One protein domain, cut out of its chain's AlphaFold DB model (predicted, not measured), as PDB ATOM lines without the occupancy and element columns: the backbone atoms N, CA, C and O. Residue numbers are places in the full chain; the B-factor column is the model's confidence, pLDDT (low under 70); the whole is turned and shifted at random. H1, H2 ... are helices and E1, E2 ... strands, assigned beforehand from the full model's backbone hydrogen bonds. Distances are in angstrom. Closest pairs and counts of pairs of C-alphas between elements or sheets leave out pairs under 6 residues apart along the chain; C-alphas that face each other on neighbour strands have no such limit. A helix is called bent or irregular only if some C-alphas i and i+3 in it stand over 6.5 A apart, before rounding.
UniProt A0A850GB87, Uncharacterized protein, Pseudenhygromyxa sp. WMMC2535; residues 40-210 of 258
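This is residues 40 to 210 of the 258 residues of an uncharacterized protein of Pseudenhygromyxa sp. WMMC2535 (UniProt A0A850GB87). A strongly twisted sheet of four strands curls round the kinked helix H1, while a group of helices built on H2 sits over the sheet's opposite face and reaches away from it. The helical hairpin of H5 and H6 packs on H2, H3 folds back beside H2, and H4 runs from a corner with H3, near the beginning of H2, across to H1. The printed part has 171 residues, with six named helices and four named strands in the order H1 H2 H3 H4 E1 H5 H6 E2 E3 E4; the sheet's order is E1 E2 E3 E4, antiparallel throughout, and the class is mixed, helices and strands. It is compact, with a radius of gyration of the C-alphas of 15.8 A and spans of 46 by 33 by 29 A.

Begin with the sheet: E1, residues 125 to 131, and E4, residues 199 to 206, are its edge strands, and E2, residues 176 to 181, and E3, residues 188 to 196, are inner. E2, E3 and E4 form a meander, each strand the antiparallel neighbour of the one before. Look for N 127 and O 179 at 2.8 A between E1 and E2, N 178 and O 191 at 2.8 A between E2 and E3, and N 194 and O 201 at 2.9 A between E3 and E4. E4 bends by 53 degrees at residue 203. The sheet curls round H1, residues 40 to 60; the C-alphas of Ala 42 and Gln 200, the closest of H1 and E4, are 5.4 A apart. H2, residues 67 to 81, is on the opposite face, over E4 at a height over the sheet of 10.3 A, and runs slantwise to the strands, at 37 degrees to E4 on the local plane. H2 is the hub, touching four helices. It touches H5, residues 132 to 149, at a steep tilt of 41 degrees, the same way; the closest C-alphas, of Gly 80 and Val 143, are 4.2 A apart. It touches H6, residues 155 to 172, at a steep tilt of 46 degrees, opposite ways, closest at Ser 69 and Val 168, whose C-alphas are 4.5 A apart. H5 and H6 form a helical hairpin with a shallow tilt of 13 degrees; H6 only grazes the sheet, with residues 171 to 172. H2 and H3, residues 84 to 98, form another, at a shallow tilt of 7 degrees, closest at the C-alphas of Asp 71 and His 98, 6.7 A apart. H4, residues 101 to 119, only grazes the sheet and touches H1 about perpendicular at 87 degrees, the C-alphas of Gly 57 and Gly 113 coming closest at 4.1 A. H3 and H5 are apart. Every O i to N i+4 pair is within hydrogen-bond range in H2 and H6, against 14 of 17 in H1, 9 of 11 in H3, 13 of 15 in H4 and 12 of 14 in H5.

Find C-alpha 188 at (-30.350, 32.902, 17.683), where E3 begins; it runs 25.4 A to C-alpha 196. E4 spans 20.8 A and ends at C-alpha 206, at (-29.192, 39.766, 12.639); E1 spans 17.9 A and E2 15.9 A. H1 begins at C-alpha 40, at (-47.350, 40.293, 18.699), and has a kink of 99 degrees near residue 54. H1, H3 and H4 are irregular: C-alphas 55 and 58 are 9.5 A apart, 89 and 92 are 7.7 A, and 114 and 117 are 7.2 A. From first to last C-alpha H4 measures 26.3 A, H5 25.3 A, H6 25.1 A, H2 20.7 A, H1 20.5 A and H3 19.6 A.

The two C-alphas farthest apart, of Gly 121 and Asn 155, are 48.3 A from each other. The printed part, residues 40 to 210, has no cut and no long link. Look at residues 184 to 186, between E2 and E3, for pLDDT under 70; the mean of the printed part is 92.3.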
ATOM      1  N   GLU A  40     -46.919  41.529  19.361       93.44
ATOM      2  CA  GLU A  40     -47.350  40.293  18.699       93.44
ATOM      3  C   GLU A  40     -47.436  40.400  17.166       93.44
ATOM      4  O   GLU A  40     -47.066  39.440  16.486       93.44
ATOM      5  N   PRO A  41     -47.878  41.522  16.557       94.00
ATOM      6  CA  PRO A  41     -47.792  41.671  15.105       94.00
ATOM      7  C   PRO A  41     -46.352  41.534  14.589       94.00
ATOM      8  O   PRO A  41     -46.136  40.875  13.576       94.00
ATOM      9  N   ALA A  42     -45.371  42.082  15.313       95.00
ATOM     10  CA  ALA A  42     -43.961  41.966  14.954       95.00
ATOM     11  C   ALA A  42     -43.450  40.528  15.104       95.00
ATOM     12  O   ALA A  42     -42.795  40.013  14.202       95.00
ATOM     13  N   ARG A  43     -43.815  39.838  16.194       95.44
ATOM     14  CA  ARG A  43     -43.472  38.420  16.409       95.44
ATOM     15  C   ARG A  43     -44.010  37.524  15.296       95.44
ATOM     16  O   ARG A  43     -43.271  36.695  14.768       95.44
ATOM     17  N   ARG A  44     -45.264  37.733  14.884       93.56
ATOM     18  CA  ARG A  44     -45.877  37.000  13.765       93.56
ATOM     19  C   ARG A  44     -45.204  37.310  12.430       93.56
ATOM     20  O   ARG A  44     -44.970  36.386  11.654       93.56
ATOM     21  N   ALA A  45     -44.861  38.573  12.174       94.38
ATOM     22  CA  ALA A  45     -44.120  38.961  10.975       94.38
ATOM     23  C   ALA A  45     -42.733  38.296  10.927       94.38
ATOM     24  O   ALA A  45     -42.370  37.713   9.907       94.38
ATOM     25  N   ALA A  46     -41.999  38.306  12.044       95.44
ATOM     26  CA  ALA A  46     -40.697  37.659  12.168       95.44
ATOM     27  C   ALA A  46     -40.776  36.143  11.951       95.44
ATOM     28  O   ALA A  46     -40.015  35.591  11.157       95.44
ATOM     29  N   GLN A  47     -41.739  35.474  12.589       94.94
ATOM     30  CA  GLN A  47     -41.953  34.040  12.407       94.94
ATOM     31  C   GLN A  47     -42.327  33.697  10.957       94.94
ATOM     32  O   GLN A  47     -41.765  32.772  10.372       94.94
ATOM     33  N   SER A  48     -43.236  34.464  10.345       94.75
ATOM     34  CA  SER A  48     -43.611  34.279   8.939       94.75
ATOM     35  C   SER A  48     -42.422  34.472   7.999       94.75
ATOM     36  O   SER A  48     -42.303  33.751   7.009       94.75
ATOM     37  N   PHE A  49     -41.554  35.440   8.289       95.56
ATOM     38  CA  PHE A  49     -40.345  35.673   7.513       95.56
ATOM     39  C   PHE A  49     -39.370  34.504   7.626       95.56
ATOM     40  O   PHE A  49     -38.909  34.021   6.598       95.56
ATOM     41  N   VAL A  50     -39.117  33.986   8.833       93.25
ATOM     42  CA  VAL A  50     -38.243  32.816   9.026       93.25
ATOM     43  C   VAL A  50     -38.763  31.599   8.256       93.25
ATOM     44  O   VAL A  50     -38.002  31.001   7.501       93.25
ATOM     45  N   HIS A  51     -40.065  31.300   8.320       92.94
ATOM     46  CA  HIS A  51     -40.662  30.217   7.524       92.94
ATOM     47  C   HIS A  51     -40.556  30.431   6.011       92.94
ATOM     48  O   HIS A  51     -40.407  29.478   5.239       92.94
ATOM     49  N   CYS A  52     -40.617  31.685   5.565       94.94
ATOM     50  CA  CYS A  52     -40.328  31.995   4.179       94.94
ATOM     51  C   CYS A  52     -38.858  31.679   3.863       94.94
ATOM     52  O   CYS A  52     -38.592  30.966   2.897       94.94
ATOM     53  N   VAL A  53     -37.905  32.152   4.676       93.75
ATOM     54  CA  VAL A  53     -36.465  31.934   4.457       93.75
ATOM     55  C   VAL A  53     -36.129  30.442   4.413       93.75
ATOM     56  O   VAL A  53     -35.369  30.025   3.543       93.75
ATOM     57  N   GLU A  54     -36.744  29.621   5.265       91.62
ATOM     58  CA  GLU A  54     -36.647  28.152   5.212       91.62
ATOM     59  C   GLU A  54     -37.039  27.591   3.829       91.62
ATOM     60  O   GLU A  54     -36.415  26.663   3.304       91.62
ATOM     61  N   SER A  55     -38.068  28.173   3.214       92.44
ATOM     62  CA  SER A  55     -38.653  27.709   1.955       92.44
ATOM     63  C   SER A  55     -37.893  28.227   0.726       92.44
ATOM     64  O   SER A  55     -37.473  27.435  -0.128       92.44
ATOM     65  N   GLU A  56     -37.676  29.542   0.651       92.31
ATOM     66  CA  GLU A  56     -37.210  30.264  -0.545       92.31
ATOM     67  C   GLU A  56     -35.855  30.974  -0.357       92.31
ATOM     68  O   GLU A  56     -35.278  31.483  -1.321       92.31
ATOM     69  N   GLY A  57     -35.308  31.005   0.862       93.06
ATOM     70  CA  GLY A  57     -34.070  31.717   1.177       93.06
ATOM     71  C   GLY A  57     -34.179  33.215   0.894       93.06
ATOM     72  O   GLY A  57     -35.052  33.903   1.417       93.06
ATOM     73  N   GLY A  58     -33.293  33.725   0.035       91.50
ATOM     74  CA  GLY A  58     -33.255  35.141  -0.340       91.50
ATOM     75  C   GLY A  58     -34.490  35.636  -1.102       91.50
ATOM     76  O   GLY A  58     -34.739  36.838  -1.112       91.50
ATOM     77  N   GLY A  59     -35.294  34.735  -1.689       93.19
ATOM     78  CA  GLY A  59     -36.523  35.093  -2.416       93.19
ATOM     79  C   GLY A  59     -37.584  35.793  -1.555       93.19
ATOM     80  O   GLY A  59     -38.426  36.518  -2.076       93.19
ATOM     81  N   CYS A  60     -37.486  35.653  -0.233       91.25
ATOM     82  CA  CYS A  60     -38.398  36.250   0.742       91.25
ATOM     83  C   CYS A  60     -38.180  37.738   0.990       91.25
ATOM     84  O   CYS A  60     -39.037  38.409   1.573       91.25
ATOM     85  N   VAL A  61     -37.019  38.257   0.597       92.81
ATOM     86  CA  VAL A  61     -36.655  39.644   0.847       92.81
ATOM     87  C   VAL A  61     -37.328  40.521  -0.198       92.81
ATOM     88  O   VAL A  61     -36.930  40.584  -1.362       92.81
ATOM     89  N   ARG A  62     -38.372  41.225   0.232       90.25
ATOM     90  CA  ARG A  62     -39.046  42.232  -0.584       90.25
ATOM     91  C   ARG A  62     -38.285  43.544  -0.507       90.25
ATOM     92  O   ARG A  62     -37.724  43.866   0.531       90.25
ATOM     93  N   ARG A  63     -38.288  44.314  -1.592       90.00
ATOM     94  CA  ARG A  63     -37.733  45.669  -1.574       90.00
ATOM     95  C   ARG A  63     -38.596  46.554  -0.680       90.00
ATOM     96  O   ARG A  63     -39.801  46.638  -0.913       90.00
ATOM     97  N   ASP A  64     -37.972  47.217   0.285       92.12
ATOM     98  CA  ASP A  64     -38.637  48.144   1.201       92.12
ATOM     99  C   ASP A  64     -37.707  49.340   1.472       92.12
ATOM    100  O   ASP A  64     -36.527  49.125   1.756       92.12
ATOM    101  N   PRO A  65     -38.179  50.598   1.372       91.94
ATOM    102  CA  PRO A  65     -37.343  51.771   1.635       91.94
ATOM    103  C   PRO A  65     -36.758  51.801   3.058       91.94
ATOM    104  O   PRO A  65     -35.682  52.361   3.257       91.94
ATOM    105  N   LYS A  66     -37.404  51.158   4.037       95.38
ATOM    106  CA  LYS A  66     -36.941  51.079   5.431       95.38
ATOM    107  C   LYS A  66     -35.764  50.124   5.634       95.38
ATOM    108  O   LYS A  66     -35.190  50.082   6.721       95.38
ATOM    109  N   GLN A  67     -35.359  49.386   4.598       95.00
ATOM    110  CA  GLN A  67     -34.112  48.619   4.619       95.00
ATOM    111  C   GLN A  67     -32.891  49.528   4.799       95.00
ATOM    112  O   GLN A  67     -31.934  49.112   5.444       95.00
ATOM    113  N   GLY A  68     -32.940  50.776   4.308       96.19
ATOM    114  CA  GLY A  68     -31.902  51.778   4.580       96.19
ATOM    115  C   GLY A  68     -31.764  52.055   6.074       96.19
ATOM    116  O   GLY A  68     -30.691  51.878   6.637       96.19
ATOM    117  N   SER A  69     -32.872  52.337   6.757       97.62
ATOM    118  CA  SER A  69     -32.885  52.537   8.211       97.62
ATOM    119  C   SER A  69     -32.373  51.319   8.987       97.62
ATOM    120  O   SER A  69     -31.688  51.462   9.999       97.62
ATOM    121  N   TRP A  70     -32.641  50.102   8.505       96.25
ATOM    122  CA  TRP A  70     -32.045  48.894   9.079       96.25
ATOM    123  C   TRP A  70     -30.530  48.791   8.851       96.25
ATOM    124  O   TRP A  70     -29.790  48.411   9.764       96.25
ATOM    125  N   ASP A  71     -30.047  49.128   7.658       95.69
ATOM    126  CA  ASP A  71     -28.611  49.150   7.380       95.69
ATOM    127  C   ASP A  71     -27.908  50.223   8.231       95.69
ATOM    128  O   ASP A  71     -26.858  49.942   8.804       95.69
ATOM    129  N   ALA A  72     -28.540  51.380   8.463       97.31
ATOM    130  CA  ALA A  72     -28.045  52.400   9.390       97.31
ATOM    131  C   ALA A  72     -27.926  51.864  10.828       97.31
ATOM    132  O   ALA A  72     -26.887  52.031  11.476       97.31
ATOM    133  N   PHE A  73     -28.944  51.143  11.316       96.81
ATOM    134  CA  PHE A  73     -28.886  50.460  12.614       96.81
ATOM    135  C   PHE A  73     -27.741  49.440  12.661       96.81
ATOM    136  O   PHE A  73     -26.988  49.380  13.635       96.81
ATOM    137  N   SER A  74     -27.575  48.659  11.593       93.44
ATOM    138  CA  SER A  74     -26.521  47.647  11.484       93.44
ATOM    139  C   SER A  74     -25.123  48.274  11.480       93.44
ATOM    140  O   SER A  74     -24.223  47.756  12.143       93.44
ATOM    141  N   LEU A  75     -24.942  49.419  10.813       94.44
ATOM    142  CA  LEU A  75     -23.699  50.194  10.830       94.44
ATOM    143  C   LEU A  75     -23.398  50.764  12.212       94.44
ATOM    144  O   LEU A  75     -22.259  50.667  12.669       94.44
ATOM    145  N   LEU A  76     -24.399  51.305  12.909       96.06
ATOM    146  CA  LEU A  76     -24.239  51.744  14.294       96.06
ATOM    147  C   LEU A  76     -23.839  50.571  15.195       96.06
ATOM    148  O   LEU A  76     -22.885  50.684  15.966       96.06
ATOM    149  N   ASN A  77     -24.507  49.421  15.075       92.88
ATOM    150  CA  ASN A  77     -24.156  48.216  15.828       92.88
ATOM    151  C   ASN A  77     -22.715  47.778  15.541       92.88
ATOM    152  O   ASN A  77     -21.946  47.487  16.461       92.88
ATOM    153  N   TRP A  78     -22.311  47.821  14.271       91.00
ATOM    154  CA  TRP A  78     -20.941  47.544  13.874       91.00
ATOM    155  C   TRP A  78     -19.940  48.566  14.427       91.00
ATOM    156  O   TRP A  78     -18.872  48.168  14.870       91.00
ATOM    157  N   LEU A  79     -20.256  49.858  14.502       92.25
ATOM    158  CA  LEU A  79     -19.389  50.823  15.189       92.25
ATOM    159  C   LEU A  79     -19.276  50.507  16.692       92.25
ATOM    160  O   LEU A  79     -18.199  50.610  17.277       92.25
ATOM    161  N   GLY A  80     -20.375  50.080  17.317       89.81
ATOM    162  CA  GLY A  80     -20.450  49.790  18.751       89.81
ATOM    163  C   GLY A  80     -19.774  48.485  19.184       89.81
ATOM    164  O   GLY A  80     -19.385  48.361  20.348       89.81
ATOM    165  N   ALA A  81     -19.614  47.527  18.269       87.25
ATOM    166  CA  ALA A  81     -19.057  46.202  18.557       87.25
ATOM    167  C   ALA A  81     -17.798  45.872  17.725       87.25
ATOM    168  O   ALA A  81     -16.926  45.120  18.160       87.25
ATOM    169  N   GLY A  82     -17.685  46.434  16.525       81.50
ATOM    170  CA  GLY A  82     -16.649  46.160  15.537       81.50
ATOM    171  C   GLY A  82     -15.235  46.445  16.030       81.50
ATOM    172  O   GLY A  82     -14.988  47.357  16.824       81.50
ATOM    173  N   SER A  83     -14.277  45.680  15.520       82.75
ATOM    174  CA  SER A  83     -12.855  45.878  15.780       82.75
ATOM    175  C   SER A  83     -12.398  47.255  15.273       82.75
ATOM    176  O   SER A  83     -12.738  47.647  14.147       82.75
ATOM    177  N   PRO A  84     -11.568  47.980  16.043       81.50
ATOM    178  CA  PRO A  84     -11.117  49.323  15.665       81.50
ATOM    179  C   PRO A  84     -10.438  49.370  14.291       81.50
ATOM    180  O   PRO A  84     -10.686  50.267  13.486       81.50
ATOM    181  N   THR A  85      -9.620  48.360  13.979       82.50
ATOM    182  CA  THR A  85      -8.919  48.265  12.689       82.50
ATOM    183  C   THR A  85      -9.893  48.117  11.525       82.50
ATOM    184  O   THR A  85      -9.694  48.717  10.470       82.50
ATOM    185  N   SER A  86     -10.949  47.324  11.707       82.00
ATOM    186  CA  SER A  86     -11.970  47.150  10.682       82.00
ATOM    187  C   SER A  86     -12.749  48.440  10.450       82.00
ATOM    188  O   SER A  86     -13.016  48.784   9.299       82.00
ATOM    189  N   ILE A  87     -13.082  49.163  11.525       81.75
ATOM    190  CA  ILE A  87     -13.777  50.454  11.447       81.75
ATOM    191  C   ILE A  87     -12.964  51.438  10.611       81.75
ATOM    192  O   ILE A  87     -13.448  51.942   9.600       81.75
ATOM    193  N   LEU A  88     -11.690  51.621  10.951       85.62
ATOM    194  CA  LEU A  88     -10.811  52.556  10.250       85.62
ATOM    195  C   LEU A  88     -10.594  52.215   8.770       85.62
ATOM    196  O   LEU A  88     -10.422  53.116   7.956       85.62
ATOM    197  N   ARG A  89     -10.579  50.926   8.412       87.88
ATOM    198  CA  ARG A  89     -10.313  50.489   7.031       87.88
ATOM    199  C   ARG A  89     -11.543  50.497   6.135       87.88
ATOM    200  O   ARG A  89     -11.390  50.661   4.928       87.88
ATOM    201  N   SER A  90     -12.727  50.280   6.699       89.31
ATOM    202  CA  SER A  90     -13.915  49.970   5.902       89.31
ATOM    203  C   SER A  90     -15.032  50.994   6.024       89.31
ATOM    204  O   SER A  90     -15.888  51.007   5.149       89.31
ATOM    205  N   LEU A  91     -15.031  51.866   7.044       88.75
ATOM    206  CA  LEU A  91     -16.162  52.761   7.318       88.75
ATOM    207  C   LEU A  91     -16.587  53.571   6.091       88.75
ATOM    208  O   LEU A  91     -17.768  53.606   5.772       88.75
ATOM    209  N   GLN A  92     -15.636  54.162   5.363       91.81
ATOM    210  CA  GLN A  92     -15.961  54.919   4.153       91.81
ATOM    211  C   GLN A  92     -16.692  54.054   3.117       91.81
ATOM    212  O   GLN A  92     -17.735  54.453   2.611       91.81
ATOM    213  N   ARG A  93     -16.164  52.861   2.829       92.12
ATOM    214  CA  ARG A  93     -16.771  51.936   1.871       92.12
ATOM    215  C   ARG A  93     -18.161  51.507   2.330       92.12
ATOM    216  O   ARG A  93     -19.056  51.400   1.502       92.12
ATOM    217  N   GLU A  94     -18.348  51.256   3.622       91.00
ATOM    218  CA  GLU A  94     -19.658  50.865   4.142       91.00
ATOM    219  C   GLU A  94     -20.679  52.004   4.050       91.00
ATOM    220  O   GLU A  94     -21.805  51.769   3.627       91.00
ATOM    221  N   LEU A  95     -20.272  53.249   4.320       93.75
ATOM    222  CA  LEU A  95     -21.119  54.427   4.101       93.75
ATOM    223  C   LEU A  95     -21.431  54.658   2.615       93.75
ATOM    224  O   LEU A  95     -22.500  55.158   2.280       93.75
ATOM    225  N   GLU A  96     -20.519  54.311   1.705       93.81
ATOM    226  CA  GLU A  96     -20.778  54.353   0.261       93.81
ATOM    227  C   GLU A  96     -21.795  53.286  -0.169       93.81
ATOM    228  O   GLU A  96     -22.693  53.602  -0.945       93.81
ATOM    229  N   HIS A  97     -21.712  52.064   0.369       91.19
ATOM    230  CA  HIS A  97     -22.705  51.010   0.106       91.19
ATOM    231  C   HIS A  97     -24.078  51.364   0.674       91.19
ATOM    232  O   HIS A  97     -25.088  51.145   0.013       91.19
ATOM    233  N   HIS A  98     -24.110  51.955   1.867       94.06
ATOM    234  CA  HIS A  98     -25.331  52.408   2.525       94.06
ATOM    235  C   HIS A  98     -26.130  53.421   1.688       94.06
ATOM    236  O   HIS A  98     -27.353  53.478   1.747       94.06
ATOM    237  N   ARG A  99     -25.449  54.205   0.844       94.56
ATOM    238  CA  ARG A  99     -26.101  55.170  -0.054       94.56
ATOM    239  C   ARG A  99     -26.817  54.525  -1.240       94.56
ATOM    240  O   ARG A  99     -27.547  55.228  -1.937       94.56
ATOM    241  N   ASP A 100     -26.595  53.238  -1.504       95.31
ATOM    242  CA  ASP A 100     -27.228  52.509  -2.600       95.31
ATOM    243  C   ASP A 100     -28.309  51.541  -2.078       95.31
ATOM    244  O   ASP A 100     -27.992  50.464  -1.562       95.31
ATOM    245  N   PRO A 101     -29.607  51.862  -2.271       93.56
ATOM    246  CA  PRO A 101     -30.704  50.999  -1.842       93.56
ATOM    247  C   PRO A 101     -30.677  49.592  -2.452       93.56
ATOM    248  O   PRO A 101     -31.208  48.664  -1.844       93.56
ATOM    249  N   LEU A 102     -30.102  49.419  -3.650       94.06
ATOM    250  CA  LEU A 102     -29.988  48.097  -4.272       94.06
ATOM    251  C   LEU A 102     -28.928  47.257  -3.558       94.06
ATOM    252  O   LEU A 102     -29.203  46.115  -3.204       94.06
ATOM    253  N   SER A 103     -27.770  47.848  -3.261       91.88
ATOM    254  CA  SER A 103     -26.716  47.195  -2.476       91.88
ATOM    255  C   SER A 103     -27.204  46.751  -1.092       91.88
ATOM    256  O   SER A 103     -26.877  45.647  -0.649       91.88
ATOM    257  N   ILE A 104     -28.015  47.576  -0.420       92.50
ATOM    258  CA  ILE A 104     -28.625  47.223   0.872       92.50
ATOM    259  C   ILE A 104     -29.558  46.012   0.722       92.50
ATOM    260  O   ILE A 104     -29.467  45.050   1.490       92.50
ATOM    261  N   GLN A 105     -30.441  46.036  -0.281       92.56
ATOM    262  CA  GLN A 105     -31.367  44.935  -0.531       92.56
ATOM    263  C   GLN A 105     -30.615  43.636  -0.851       92.56
ATOM    264  O   GLN A 105     -30.915  42.590  -0.270       92.56
ATOM    265  N   ASP A 106     -29.623  43.699  -1.738       92.31
ATOM    266  CA  ASP A 106     -28.829  42.544  -2.156       92.31
ATOM    267  C   ASP A 106     -28.102  41.904  -0.968       92.31
ATOM    268  O   ASP A 106     -28.061  40.675  -0.854       92.31
ATOM    269  N   ARG A 107     -27.594  42.714  -0.029       89.44
ATOM    270  CA  ARG A 107     -26.982  42.225   1.216       89.44
ATOM    271  C   ARG A 107     -27.969  41.383   2.023       89.44
ATOM    272  O   ARG A 107     -27.634  40.261   2.409       89.44
ATOM    273  N   LEU A 108     -29.191  41.879   2.219       90.31
ATOM    274  CA  LEU A 108     -30.229  41.158   2.956       90.31
ATOM    275  C   LEU A 108     -30.694  39.890   2.217       90.31
ATOM    276  O   LEU A 108     -30.864  38.847   2.847       90.31
ATOM    277  N   VAL A 109     -30.836  39.939   0.886       94.06
ATOM    278  CA  VAL A 109     -31.161  38.772   0.038       94.06
ATOM    279  C   VAL A 109     -30.108  37.678   0.196       94.06
ATOM    280  O   VAL A 109     -30.442  36.522   0.470       94.06
ATOM    281  N   VAL A 110     -28.830  38.033   0.040       91.19
ATOM    282  CA  VAL A 110     -27.707  37.095   0.175       91.19
ATOM    283  C   VAL A 110     -27.697  36.484   1.569       91.19
ATOM    284  O   VAL A 110     -27.505  35.278   1.725       91.19
ATOM    285  N   GLN A 111     -27.924  37.307   2.585       87.44
ATOM    286  CA  GLN A 111     -27.937  36.866   3.961       87.44
ATOM    287  C   GLN A 111     -29.073  35.875   4.238       87.44
ATOM    288  O   GLN A 111     -28.805  34.767   4.696       87.44
ATOM    289  N   ALA A 112     -30.316  36.220   3.903       90.88
ATOM    290  CA  ALA A 112     -31.447  35.305   4.022       90.88
ATOM    291  C   ALA A 112     -31.198  34.004   3.232       90.88
ATOM    292  O   ALA A 112     -31.431  32.908   3.735       90.88
ATOM    293  N   GLY A 113     -30.615  34.103   2.033       91.62
ATOM    294  CA  GLY A 113     -30.209  32.947   1.232       91.62
ATOM    295  C   GLY A 113     -29.232  32.009   1.945       91.62
ATOM    296  O   GLY A 113     -29.406  30.793   1.885       91.62
ATOM    297  N   ARG A 114     -28.241  32.553   2.662       88.00
ATOM    298  CA  ARG A 114     -27.271  31.760   3.440       88.00
ATOM    299  C   ARG A 114     -27.910  31.028   4.616       88.00
ATOM    300  O   ARG A 114     -27.471  29.928   4.942       88.00
ATOM    301  N   PHE A 115     -28.940  31.611   5.225       87.44
ATOM    302  CA  PHE A 115     -29.625  31.018   6.374       87.44
ATOM    303  C   PHE A 115     -30.750  30.050   6.002       87.44
ATOM    304  O   PHE A 115     -31.267  29.376   6.882       87.44
ATOM    305  N   ARG A 116     -31.070  29.875   4.717       89.75
ATOM    306  CA  ARG A 116     -32.083  28.906   4.278       89.75
ATOM    307  C   ARG A 116     -31.881  27.505   4.860       89.75
ATOM    308  O   ARG A 116     -32.783  26.973   5.494       89.75
ATOM    309  N   GLU A 117     -30.718  26.900   4.618       86.94
ATOM    310  CA  GLU A 117     -30.446  25.529   5.076       86.94
ATOM    311  C   GLU A 117     -30.302  25.438   6.604       86.94
ATOM    312  O   GLU A 117     -30.921  24.547   7.178       86.94
ATOM    313  N   PRO A 118     -29.586  26.357   7.288       84.62
ATOM    314  CA  PRO A 118     -29.552  26.404   8.753       84.62
ATOM    315  C   PRO A 118     -30.921  26.468   9.440       84.62
ATOM    316  O   PRO A 118     -31.100  25.879  10.499       84.62
ATOM    317  N   LEU A 119     -31.883  27.188   8.858       86.56
ATOM    318  CA  LEU A 119     -33.210  27.356   9.457       86.56
ATOM    319  C   LEU A 119     -34.155  26.206   9.134       86.56
ATOM    320  O   LEU A 119     -35.150  25.998   9.826       86.56
ATOM    321  N   ARG A 120     -33.853  25.428   8.097       87.38
ATOM    322  CA  ARG A 120     -34.736  24.377   7.614       87.38
ATOM    323  C   ARG A 120     -34.937  23.293   8.673       87.38
ATOM    324  O   ARG A 120     -34.051  22.488   8.935       87.38
ATOM    325  N   GLY A 121     -36.149  23.233   9.226       84.69
ATOM    326  CA  GLY A 121     -36.489  22.279  10.285       84.69
ATOM    327  C   GLY A 121     -35.901  22.638  11.651       84.69
ATOM    328  O   GLY A 121     -35.927  21.804  12.551       84.69
ATOM    329  N   ALA A 122     -35.394  23.864  11.825       84.81
ATOM    330  CA  ALA A 122     -34.837  24.327  13.090       84.81
ATOM    331  C   ALA A 122     -35.916  24.751  14.106       84.81
ATOM    332  O   ALA A 122     -35.589  25.017  15.258       84.81
ATOM    333  N   GLU A 123     -37.194  24.780  13.708       89.38
ATOM    334  CA  GLU A 123     -38.355  25.064  14.569       89.38
ATOM    335  C   GLU A 123     -38.231  26.381  15.354       89.38
ATOM    336  O   GLU A 123     -38.447  26.434  16.566       89.38
ATOM    337  N   CYS A 124     -37.876  27.463  14.666       91.38
ATOM    338  CA  CYS A 124     -37.655  28.762  15.294       91.38
ATOM    339  C   CYS A 124     -38.940  29.367  15.881       91.38
ATOM    340  O   CYS A 124     -39.990  29.386  15.231       91.38
ATOM    341  N   LYS A 125     -38.851  29.919  17.097       94.50
ATOM    342  CA  LYS A 125     -39.965  30.593  17.783       94.50
ATOM    343  C   LYS A 125     -39.547  31.965  18.316       94.50
ATOM    344  O   LYS A 125     -38.418  32.102  18.785       94.50
ATOM    345  N   PRO A 126     -40.443  32.968  18.283       94.38
ATOM    346  CA  PRO A 126     -40.178  34.259  18.900       94.38
ATOM    347  C   PRO A 126     -40.158  34.112  20.424       94.38
ATOM    348  O   PRO A 126     -41.139  33.670  21.024       94.38
ATOM    349  N   GLU A 127     -39.056  34.504  21.051       93.44
ATOM    350  CA  GLU A 127     -38.876  34.437  22.503       93.44
ATOM    351  C   GLU A 127     -39.138  35.797  23.155       93.44
ATOM    352  O   GLU A 127     -39.904  35.920  24.113       93.44
ATOM    353  N   SER A 128     -38.549  36.851  22.595       94.12
ATOM    354  CA  SER A 128     -38.685  38.212  23.103       94.12
ATOM    355  C   SER A 128     -38.791  39.218  21.958       94.12
ATOM    356  O   SER A 128     -38.567  38.904  20.790       94.12
ATOM    357  N   ALA A 129     -39.233  40.431  22.279       95.88
ATOM    358  CA  ALA A 129     -39.309  41.524  21.322       95.88
ATOM    359  C   ALA A 129     -39.077  42.837  22.064       95.88
ATOM    360  O   ALA A 129     -39.736  43.086  23.074       95.88
ATOM    361  N   ALA A 130     -38.153  43.651  21.561       96.69
ATOM    362  CA  ALA A 130     -37.829  44.956  22.120       96.69
ATOM    363  C   ALA A 130     -38.167  46.056  21.102       96.69
ATOM    364  O   ALA A 130     -37.817  45.910  19.926       96.69
ATOM    365  N   PRO A 131     -38.839  47.143  21.511       97.12
ATOM    366  CA  PRO A 131     -39.130  48.246  20.608       97.12
ATOM    367  C   PRO A 131     -37.841  49.009  20.269       97.12
ATOM    368  O   PRO A 131     -36.950  49.172  21.110       97.12
ATOM    369  N   MET A 132     -37.727  49.515  19.040       96.56
ATOM    370  CA  MET A 132     -36.533  50.255  18.595       96.56
ATOM    371  C   MET A 132     -36.280  51.551  19.344       96.56
ATOM    372  O   MET A 132     -35.120  51.902  19.563       96.56
ATOM    373  N   THR A 133     -37.328  52.179  19.863       96.75
ATOM    374  CA  THR A 133     -37.222  53.328  20.768       96.75
ATOM    375  C   THR A 133     -36.465  53.023  22.063       96.75
ATOM    376  O   THR A 133     -35.871  53.930  22.642       96.75
ATOM    377  N   GLU A 134     -36.415  51.765  22.510       95.56
ATOM    378  CA  GLU A 134     -35.637  51.357  23.687       95.56
ATOM    379  C   GLU A 134     -34.225  50.868  23.339       95.56
ATOM    380  O   GLU A 134     -33.297  51.010  24.144       95.56
ATOM    381  N   VAL A 135     -34.049  50.269  22.158       96.25
ATOM    382  CA  VAL A 135     -32.774  49.671  21.730       96.25
ATOM    383  C   VAL A 135     -31.825  50.730  21.165       96.25
ATOM    384  O   VAL A 135     -30.646  50.749  21.529       96.25
ATOM    385  N   LEU A 136     -32.323  51.644  20.326       97.19
ATOM    386  CA  LEU A 136     -31.496  52.638  19.638       97.19
ATOM    387  C   LEU A 136     -30.725  53.566  20.597       97.19
ATOM    388  O   LEU A 136     -29.523  53.741  20.386       97.19
ATOM    389  N   PRO A 137     -31.316  54.118  21.677       97.44
ATOM    390  CA  PRO A 137     -30.562  54.975  22.593       97.44
ATOM    391  C   PRO A 137     -29.386  54.251  23.260       97.44
ATOM    392  O   PRO A 137     -28.311  54.831  23.413       97.44
ATOM    393  N   LYS A 138     -29.557  52.967  23.611       96.81
ATOM    394  CA  LYS A 138     -28.482  52.135  24.181       96.81
ATOM    395  C   LYS A 138     -27.364  51.925  23.166       96.81
ATOM    396  O   LYS A 138     -26.189  52.015  23.519       96.81
ATOM    397  N   LEU A 139     -27.739  51.689  21.909       96.62
ATOM    398  CA  LEU A 139     -26.801  51.540  20.809       96.62
ATOM    399  C   LEU A 139     -25.967  52.801  20.585       96.62
ATOM    400  O   LEU A 139     -24.739  52.733  20.621       96.62
ATOM    401  N   VAL A 140     -26.611  53.955  20.432       97.88
ATOM    402  CA  VAL A 140     -25.917  55.231  20.203       97.88
ATOM    403  C   VAL A 140     -24.992  55.571  21.372       97.88
ATOM    404  O   VAL A 140     -23.823  55.888  21.152       97.88
ATOM    405  N   ALA A 141     -25.462  55.417  22.615       97.12
ATOM    406  CA  ALA A 141     -24.637  55.654  23.800       97.12
ATOM    407  C   ALA A 141     -23.398  54.742  23.837       97.12
ATOM    408  O   ALA A 141     -22.301  55.185  24.199       97.12
ATOM    409  N   ARG A 142     -23.544  53.473  23.428       95.81
ATOM    410  CA  ARG A 142     -22.424  52.531  23.335       95.81
ATOM    411  C   ARG A 142     -21.427  52.935  22.254       95.81
ATOM    412  O   ARG A 142     -20.227  52.905  22.527       95.81
ATOM    413  N   VAL A 143     -21.906  53.309  21.067       96.25
ATOM    414  CA  VAL A 143     -21.067  53.788  19.958       96.25
ATOM    415  C   VAL A 143     -20.257  54.995  20.407       96.25
ATOM    416  O   VAL A 143     -19.034  54.961  20.306       96.25
ATOM    417  N   GLN A 144     -20.916  56.008  20.971       97.25
ATOM    418  CA  GLN A 144     -20.254  57.209  21.468       97.25
ATOM    419  C   GLN A 144     -19.169  56.860  22.493       97.25
ATOM    420  O   GLN A 144     -17.997  57.151  22.267       97.25
ATOM    421  N   THR A 145     -19.539  56.152  23.565       96.62
ATOM    422  CA  THR A 145     -18.608  55.774  24.643       96.62
ATOM    423  C   THR A 145     -17.396  55.015  24.099       96.62
ATOM    424  O   THR A 145     -16.255  55.276  24.483       96.62
ATOM    425  N   ARG A 146     -17.624  54.064  23.182       93.75
ATOM    426  CA  ARG A 146     -16.553  53.262  22.582       93.75
ATOM    427  C   ARG A 146     -15.653  54.113  21.694       93.75
ATOM    428  O   ARG A 146     -14.436  54.024  21.813       93.75
ATOM    429  N   MET A 147     -16.222  54.925  20.808       94.56
ATOM    430  CA  MET A 147     -15.446  55.764  19.894       94.56
ATOM    431  C   MET A 147     -14.650  56.840  20.640       94.56
ATOM    432  O   MET A 147     -13.527  57.148  20.239       94.56
ATOM    433  N   GLU A 148     -15.187  57.375  21.740       96.19
ATOM    434  CA  GLU A 148     -14.465  58.268  22.651       96.19
ATOM    435  C   GLU A 148     -13.288  57.538  23.304       96.19
ATOM    436  O   GLU A 148     -12.158  58.021  23.244       96.19
ATOM    437  N   GLY A 149     -13.523  56.335  23.839       95.31
ATOM    438  CA  GLY A 149     -12.475  55.501  24.437       95.31
ATOM    439  C   GLY A 149     -11.355  55.114  23.462       95.31
ATOM    440  O   GLY A 149     -10.203  54.986  23.869       95.31
ATOM    441  N   LEU A 150     -11.667  54.980  22.171       91.00
ATOM    442  CA  LEU A 150     -10.689  54.717  21.109       91.00
ATOM    443  C   LEU A 150     -10.005  55.989  20.570       91.00
ATOM    444  O   LEU A 150      -9.140  55.890  19.702       91.00
ATOM    445  N   GLY A 151     -10.398  57.182  21.031       94.19
ATOM    446  CA  GLY A 151      -9.899  58.457  20.507       94.19
ATOM    447  C   GLY A 151     -10.335  58.756  19.066       94.19
ATOM    448  O   GLY A 151      -9.723  59.587  18.393       94.19
ATOM    449  N   LEU A 152     -11.374  58.072  18.578       91.50
ATOM    450  CA  LEU A 152     -11.935  58.234  17.233       91.50
ATOM    451  C   LEU A 152     -13.095  59.232  17.198       91.50
ATOM    452  O   LEU A 152     -13.454  59.716  16.124       91.50
ATOM    453  N   TRP A 153     -13.673  59.559  18.356       95.88
ATOM    454  CA  TRP A 153     -14.771  60.512  18.453       95.88
ATOM    455  C   TRP A 153     -14.312  61.930  18.106       95.88
ATOM    456  O   TRP A 153     -13.539  62.567  18.823       95.88
ATOM    457  N   ARG A 154     -14.780  62.410  16.958       94.62
ATOM    458  CA  ARG A 154     -14.525  63.740  16.396       94.62
ATOM    459  C   ARG A 154     -15.826  64.280  15.824       94.62
ATOM    460  O   ARG A 154     -16.724  63.494  15.541       94.62
ATOM    461  N   ASN A 155     -15.889  65.589  15.579       95.50
ATOM    462  CA  ASN A 155     -17.081  66.246  15.028       95.50
ATOM    463  C   ASN A 155     -17.620  65.542  13.771       95.50
ATOM    464  O   ASN A 155     -18.824  65.341  13.667       95.50
ATOM    465  N   ASP A 156     -16.739  65.103  12.868       94.25
ATOM    466  CA  ASP A 156     -17.148  64.413  11.639       94.25
ATOM    467  C   ASP A 156     -17.799  63.051  11.927       94.25
ATOM    468  O   ASP A 156     -18.835  62.727  11.354       94.25
ATOM    469  N   LEU A 157     -17.228  62.256  12.842       94.56
ATOM    470  CA  LEU A 157     -17.797  60.957  13.215       94.56
ATOM    471  C   LEU A 157     -19.088  61.120  14.022       94.56
ATOM    472  O   LEU A 157     -20.025  60.358  13.808       94.56
ATOM    473  N   ALA A 158     -19.150  62.114  14.908       96.94
ATOM    474  CA  ALA A 158     -20.365  62.447  15.643       96.94
ATOM    475  C   ALA A 158     -21.502  62.800  14.671       96.94
ATOM    476  O   ALA A 158     -22.575  62.219  14.764       96.94
ATOM    477  N   ALA A 159     -21.229  63.637  13.662       97.50
ATOM    478  CA  ALA A 159     -22.206  63.978  12.629       97.50
ATOM    479  C   ALA A 159     -22.661  62.756  11.809       97.50
ATOM    480  O   ALA A 159     -23.839  62.646  11.481       97.50
ATOM    481  N   VAL A 160     -21.754  61.820  11.500       96.62
ATOM    482  CA  VAL A 160     -22.114  60.549  10.843       96.62
ATOM    483  C   VAL A 160     -23.015  59.701  11.741       96.62
ATOM    484  O   VAL A 160     -24.024  59.188  11.271       96.62
ATOM    485  N   VAL A 161     -22.681  59.555  13.024       97.75
ATOM    486  CA  VAL A 161     -23.485  58.776  13.980       97.75
ATOM    487  C   VAL A 161     -24.861  59.404  14.190       97.75
ATOM    488  O   VAL A 161     -25.848  58.673  14.212       97.75
ATOM    489  N   ASP A 162     -24.945  60.731  14.277       98.44
ATOM    490  CA  ASP A 162     -26.212  61.456  14.390       98.44
ATOM    491  C   ASP A 162     -27.072  61.307  13.129       98.44
ATOM    492  O   ASP A 162     -28.282  61.110  13.237       98.44
ATOM    493  N   ALA A 163     -26.463  61.335  11.938       98.19
ATOM    494  CA  ALA A 163     -27.172  61.093  10.683       98.19
ATOM    495  C   ALA A 163     -27.723  59.661  10.612       98.19
ATOM    496  O   ALA A 163     -28.917  59.480  10.386       98.19
ATOM    497  N   LEU A 164     -26.888  58.653  10.900       98.31
ATOM    498  CA  LEU A 164     -27.322  57.251  10.946       98.31
ATOM    499  C   LEU A 164     -28.426  57.043  11.986       98.31
ATOM    500  O   LEU A 164     -29.399  56.345  11.724       98.31
ATOM    501  N   LYS A 165     -28.304  57.665  13.164       98.44
ATOM    502  CA  LYS A 165     -29.348  57.638  14.192       98.44
ATOM    503  C   LYS A 165     -30.660  58.210  13.651       98.44
ATOM    504  O   LYS A 165     -31.689  57.569  13.836       98.44
ATOM    505  N   GLY A 166     -30.619  59.370  12.993       98.44
ATOM    506  CA  GLY A 166     -31.800  59.992  12.390       98.44
ATOM    507  C   GLY A 166     -32.483  59.072  11.376       98.44
ATOM    508  O   GLY A 166     -33.690  58.874  11.450       98.44
ATOM    509  N   GLU A 167     -31.710  58.407  10.514       98.25
ATOM    510  CA  GLU A 167     -32.256  57.434   9.557       98.25
ATOM    511  C   GLU A 167     -32.934  56.237  10.242       98.25
ATOM    512  O   GLU A 167     -33.965  55.750   9.767       98.25
ATOM    513  N   VAL A 168     -32.382  55.761  11.365       98.06
ATOM    514  CA  VAL A 168     -33.022  54.715  12.178       98.06
ATOM    515  C   VAL A 168     -34.316  55.227  12.805       98.06
ATOM    516  O   VAL A 168     -35.316  54.513  12.764       98.06
ATOM    517  N   GLU A 169     -34.320  56.430  13.383       97.94
ATOM    518  CA  GLU A 169     -35.517  57.026  13.989       97.94
ATOM    519  C   GLU A 169     -36.634  57.194  12.951       97.94
ATOM    520  O   GLU A 169     -37.764  56.789  13.216       97.94
ATOM    521  N   ASP A 170     -36.308  57.679  11.753       97.25
ATOM    522  CA  ASP A 170     -37.278  57.930  10.684       97.25
ATOM    523  C   ASP A 170     -37.941  56.650  10.151       97.25
ATOM    524  O   ASP A 170     -39.124  56.654   9.798       97.25
ATOM    525  N   GLY A 171     -37.194  55.545  10.060       96.31
ATOM    526  CA  GLY A 171     -37.716  54.302   9.487       96.31
ATOM    527  C   GLY A 171     -38.175  53.266  10.503       96.31
ATOM    528  O   GLY A 171     -39.057  52.465  10.189       96.31
ATOM    529  N   LEU A 172     -37.580  53.239  11.697       97.19
ATOM    530  CA  LEU A 172     -37.727  52.138  12.652       97.19
ATOM    531  C   LEU A 172     -38.346  52.548  13.994       97.19
ATOM    532  O   LEU A 172     -38.466  51.674  14.847       97.19
ATOM    533  N   SER A 173     -38.778  53.799  14.210       95.44
ATOM    534  CA  SER A 173     -39.370  54.250  15.490       95.44
ATOM    535  C   SER A 173     -40.503  53.352  16.005       95.44
ATOM    536  O   SER A 173     -40.540  53.017  17.186       95.44
ATOM    537  N   ASP A 174     -41.393  52.909  15.115       95.94
ATOM    538  CA  ASP A 174     -42.528  52.025  15.437       95.94
ATOM    539  C   ASP A 174     -42.216  50.535  15.188       95.94
ATOM    540  O   ASP A 174     -43.101  49.670  15.119       95.94
ATOM    541  N   GLY A 175     -40.932  50.245  14.989       96.88
ATOM    542  CA  GLY A 175     -40.380  48.932  14.730       96.88
ATOM    543  C   GLY A 175     -39.990  48.168  15.991       96.88
ATOM    544  O   GLY A 175     -39.903  48.702  17.101       96.88
ATOM    545  N   TRP A 176     -39.717  46.883  15.792       98.06
ATOM    546  CA  TRP A 176     -39.336  45.953  16.848       98.06
ATOM    547  C   TRP A 176     -38.130  45.130  16.415       98.06
ATOM    548  O   TRP A 176     -37.972  44.811  15.241       98.06
ATOM    549  N   LEU A 177     -37.312  44.728  17.378       97.44
ATOM    550  CA  LEU A 177     -36.287  43.709  17.199       97.44
ATOM    551  C   LEU A 177     -36.752  42.474  17.947       97.44
ATOM    552  O   LEU A 177     -36.850  42.466  19.177       97.44
ATOM    553  N   VAL A 178     -37.107  41.457  17.177       96.69
ATOM    554  CA  VAL A 178     -37.676  40.206  17.660       96.69
ATOM    555  C   VAL A 178     -36.565  39.180  17.780       96.69
ATOM    556  O   VAL A 178     -35.958  38.819  16.776       96.69
ATOM    557  N   HIS A 179     -36.325  38.692  18.990       95.56
ATOM    558  CA  HIS A 179     -35.430  37.569  19.231       95.56
ATOM    559  C   HIS A 179     -36.156  36.258  18.916       95.56
ATOM    560  O   HIS A 179     -37.238  35.990  19.443       95.56
ATOM    561  N   MET A 180     -35.550  35.458  18.049       93.38
ATOM    562  CA  MET A 180     -36.003  34.150  17.614       93.38
ATOM    563  C   MET A 180     -34.992  33.103  18.074       93.38
ATOM    564  O   MET A 180     -33.807  33.214  17.758       93.38
ATOM    565  N   THR A 181     -35.492  32.056  18.719       90.62
ATOM    566  CA  THR A 181     -34.690  30.920  19.181       90.62
ATOM    567  C   THR A 181     -35.092  29.679  18.400       90.62
ATOM    568  O   THR A 181     -36.283  29.367  18.299       90.62
ATOM    569  N   CYS A 182     -34.113  28.984  17.825       87.44
ATOM    570  CA  CYS A 182     -34.313  27.770  17.038       87.44
ATOM    571  C   CYS A 182     -33.844  26.530  17.819       87.44
ATOM    572  O   CYS A 182     -32.793  26.547  18.452       87.44
ATOM    573  N   TYR A 183     -34.631  25.451  17.799       81.19
ATOM    574  CA  TYR A 183     -34.354  24.214  18.542       81.19
ATOM    575  C   TYR A 183     -33.442  23.232  17.796       81.19
ATOM    576  O   TYR A 183     -32.707  22.486  18.439       81.19
ATOM    577  N   GLY A 184     -33.503  23.187  16.461       63.38
ATOM    578  CA  GLY A 184     -32.760  22.194  15.664       63.38
ATOM    579  C   GLY A 184     -31.252  22.457  15.556       63.38
ATOM    580  O   GLY A 184     -30.486  21.534  15.293       63.38
ATOM    581  N   ASP A 185     -30.832  23.698  15.793       62.47
ATOM    582  CA  ASP A 185     -29.447  24.170  15.899       62.47
ATOM    583  C   ASP A 185     -29.513  25.453  16.750       62.47
ATOM    584  O   ASP A 185     -30.471  26.209  16.560       62.47
ATOM    585  N   PRO A 186     -28.584  25.712  17.693       65.69
ATOM    586  CA  PRO A 186     -28.569  26.908  18.550       65.69
ATOM    587  C   PRO A 186     -28.245  28.191  17.762       65.69
ATOM    588  O   PRO A 186     -27.270  28.902  18.020       65.69
ATOM    589  N   TYR A 187     -29.040  28.472  16.736       71.50
ATOM    590  CA  TYR A 187     -29.093  29.751  16.068       71.50
ATOM    591  C   TYR A 187     -30.085  30.634  16.810       71.50
ATOM    592  O   TYR A 187     -31.275  30.332  16.909       71.50
ATOM    593  N   GLU A 188     -29.561  31.747  17.301       84.12
ATOM    594  CA  GLU A 188     -30.350  32.902  17.683       84.12
ATOM    595  C   GLU A 188     -30.398  33.853  16.488       84.12
ATOM    596  O   GLU A 188     -29.398  34.084  15.796       84.12
ATOM    597  N   ILE A 189     -31.583  34.383  16.209       90.12
ATOM    598  CA  ILE A 189     -31.796  35.347  15.132       90.12
ATOM    599  C   ILE A 189     -32.560  36.516  15.714       90.12
ATOM    600  O   ILE A 189     -33.527  36.343  16.446       90.12
ATOM    601  N   TRP A 190     -32.176  37.721  15.336       94.31
ATOM    602  CA  TRP A 190     -32.879  38.934  15.703       94.31
ATOM    603  C   TRP A 190     -33.482  39.539  14.453       94.31
ATOM    604  O   TRP A 190     -32.763  40.053  13.606       94.31
ATOM    605  N   VAL A 191     -34.794  39.458  14.303       96.00
ATOM    606  CA  VAL A 191     -35.501  39.980  13.134       96.00
ATOM    607  C   VAL A 191     -35.972  41.395  13.428       96.00
ATOM    608  O   VAL A 191     -36.696  41.620  14.395       96.00
ATOM    609  N   ALA A 192     -35.567  42.346  12.595       96.94
ATOM    610  CA  ALA A 192     -36.026  43.719  12.683       96.94
ATOM    611  C   ALA A 192     -37.284  43.910  11.846       96.94
ATOM    612  O   ALA A 192     -37.324  43.590  10.651       96.94
ATOM    613  N   THR A 193     -38.309  44.459  12.482       96.88
ATOM    614  CA  THR A 193     -39.560  44.837  11.844       96.88
ATOM    615  C   THR A 193     -39.738  46.343  11.873       96.88
ATOM    616  O   THR A 193     -39.215  47.026  12.752       96.88
ATOM    617  N   ALA A 194     -40.518  46.852  10.931       96.06
ATOM    618  CA  ALA A 194     -40.965  48.231  10.906       96.06
ATOM    619  C   ALA A 194     -42.466  48.297  10.630       96.06
ATOM    620  O   ALA A 194     -43.023  47.419   9.966       96.06
ATOM    621  N   LEU A 195     -43.119  49.352  11.112       93.81
ATOM    622  CA  LEU A 195     -44.517  49.610  10.791       93.81
ATOM    623  C   LEU A 195     -44.621  50.176   9.368       93.81
ATOM    624  O   LEU A 195     -43.974  51.160   9.011       93.81
ATOM    625  N   GLU A 196     -45.430  49.552   8.526       89.81
ATOM    626  CA  GLU A 196     -45.824  50.054   7.215       89.81
ATOM    627  C   GLU A 196     -47.348  50.087   7.164       89.81
ATOM    628  O   GLU A 196     -47.990  49.042   7.256       89.81
ATOM    629  N   GLU A 197     -47.922  51.287   7.044       89.50
ATOM    630  CA  GLU A 197     -49.365  51.513   7.176       89.50
ATOM    631  C   GLU A 197     -49.871  50.985   8.533       89.50
ATOM    632  O   GLU A 197     -49.655  51.619   9.561       89.50
ATOM    633  N   GLU A 198     -50.481  49.800   8.552       88.50
ATOM    634  CA  GLU A 198     -51.022  49.144   9.751       88.50
ATOM    635  C   GLU A 198     -50.384  47.766  10.020       88.50
ATOM    636  O   GLU A 198     -50.830  47.024  10.899       88.50
ATOM    637  N   ARG A 199     -49.346  47.385   9.262       92.38
ATOM    638  CA  ARG A 199     -48.704  46.064   9.346       92.38
ATOM    639  C   ARG A 199     -47.230  46.160   9.719       92.38
ATOM    640  O   ARG A 199     -46.525  47.071   9.307       92.38
ATOM    641  N   GLN A 200     -46.749  45.169  10.462       94.56
ATOM    642  CA  GLN A 200     -45.318  44.993  10.698       94.56
ATOM    643  C   GLN A 200     -44.706  44.248   9.508       94.56
ATOM    644  O   GLN A 200     -45.163  43.158   9.154       94.56
ATOM    645  N   VAL A 201     -43.689  44.839   8.893       94.38
ATOM    646  CA  VAL A 201     -42.917  44.250   7.791       94.38
ATOM    647  C   VAL A 201     -41.492  43.992   8.247       94.38
ATOM    648  O   VAL A 201     -40.960  44.740   9.061       94.38
ATOM    649  N   VAL A 202     -40.871  42.925   7.747       95.50
ATOM    650  CA  VAL A 202     -39.471  42.619   8.059       95.50
ATOM    651  C   VAL A 202     -38.560  43.431   7.151       95.50
ATOM    652  O   VAL A 202     -38.654  43.347   5.928       95.50
ATOM    653  N   VAL A 203     -37.666  44.192   7.770       95.88
ATOM    654  CA  VAL A 203     -36.716  45.087   7.092       95.88
ATOM    655  C   VAL A 203     -35.274  44.618   7.245       95.88
ATOM    656  O   VAL A 203     -34.384  45.126   6.570       95.88
ATOM    657  N   GLY A 204     -35.044  43.628   8.106       94.50
ATOM    658  CA  GLY A 204     -33.722  43.114   8.394       94.50
ATOM    659  C   GLY A 204     -33.740  41.920   9.335       94.50
ATOM    660  O   GLY A 204     -34.741  41.616   9.978       94.50
ATOM    661  N   MET A 205     -32.611  41.237   9.432       93.44
ATOM    662  CA  MET A 205     -32.373  40.187  10.424       93.44
ATOM    663  C   MET A 205     -30.899  40.210  10.794       93.44
ATOM    664  O   MET A 205     -30.129  40.399   9.875       93.44
ATOM    665  N   LEU A 206     -30.527  40.002  12.061       89.94
ATOM    666  CA  LEU A 206     -29.192  39.766  12.639       89.94
ATOM    667  C   LEU A 206     -29.085  38.310  13.096       89.94
ATOM    668  O   LEU A 206     -30.078  37.729  13.510       89.94
ATOM    669  N   THR A 207     -27.893  37.721  13.071       84.31
ATOM    670  CA  THR A 207     -27.642  36.386  13.670       84.31
ATOM    671  C   THR A 207     -26.716  36.437  14.871       84.31
ATOM    672  O   THR A 207     -26.286  35.411  15.387       84.31
ATOM    673  N   MET A 208     -26.370  37.647  15.292       81.94
ATOM    674  CA  MET A 208     -25.667  37.912  16.529       81.94
ATOM    675  C   MET A 208     -26.051  39.313  16.979       81.94
ATOM    676  O   MET A 208     -25.855  40.283  16.240       81.94
ATOM    677  N   LEU A 209     -26.588  39.413  18.187       87.19
ATOM    678  CA  LEU A 209     -26.771  40.676  18.874       87.19
ATOM    679  C   LEU A 209     -25.822  40.699  20.077       87.19
ATOM    680  O   LEU A 209     -25.756  39.721  20.819       87.19
ATOM    681  N   PRO A 210     -25.055  41.775  20.293       86.25
ATOM    682  CA  PRO A 210     -24.176  41.836  21.447       86.25
ATOM    683  C   PRO A 210     -24.951  41.778  22.779       86.25
ATOM    684  O   PRO A 210     -26.055  42.328  22.862       86.25
TER     685      PRO A 210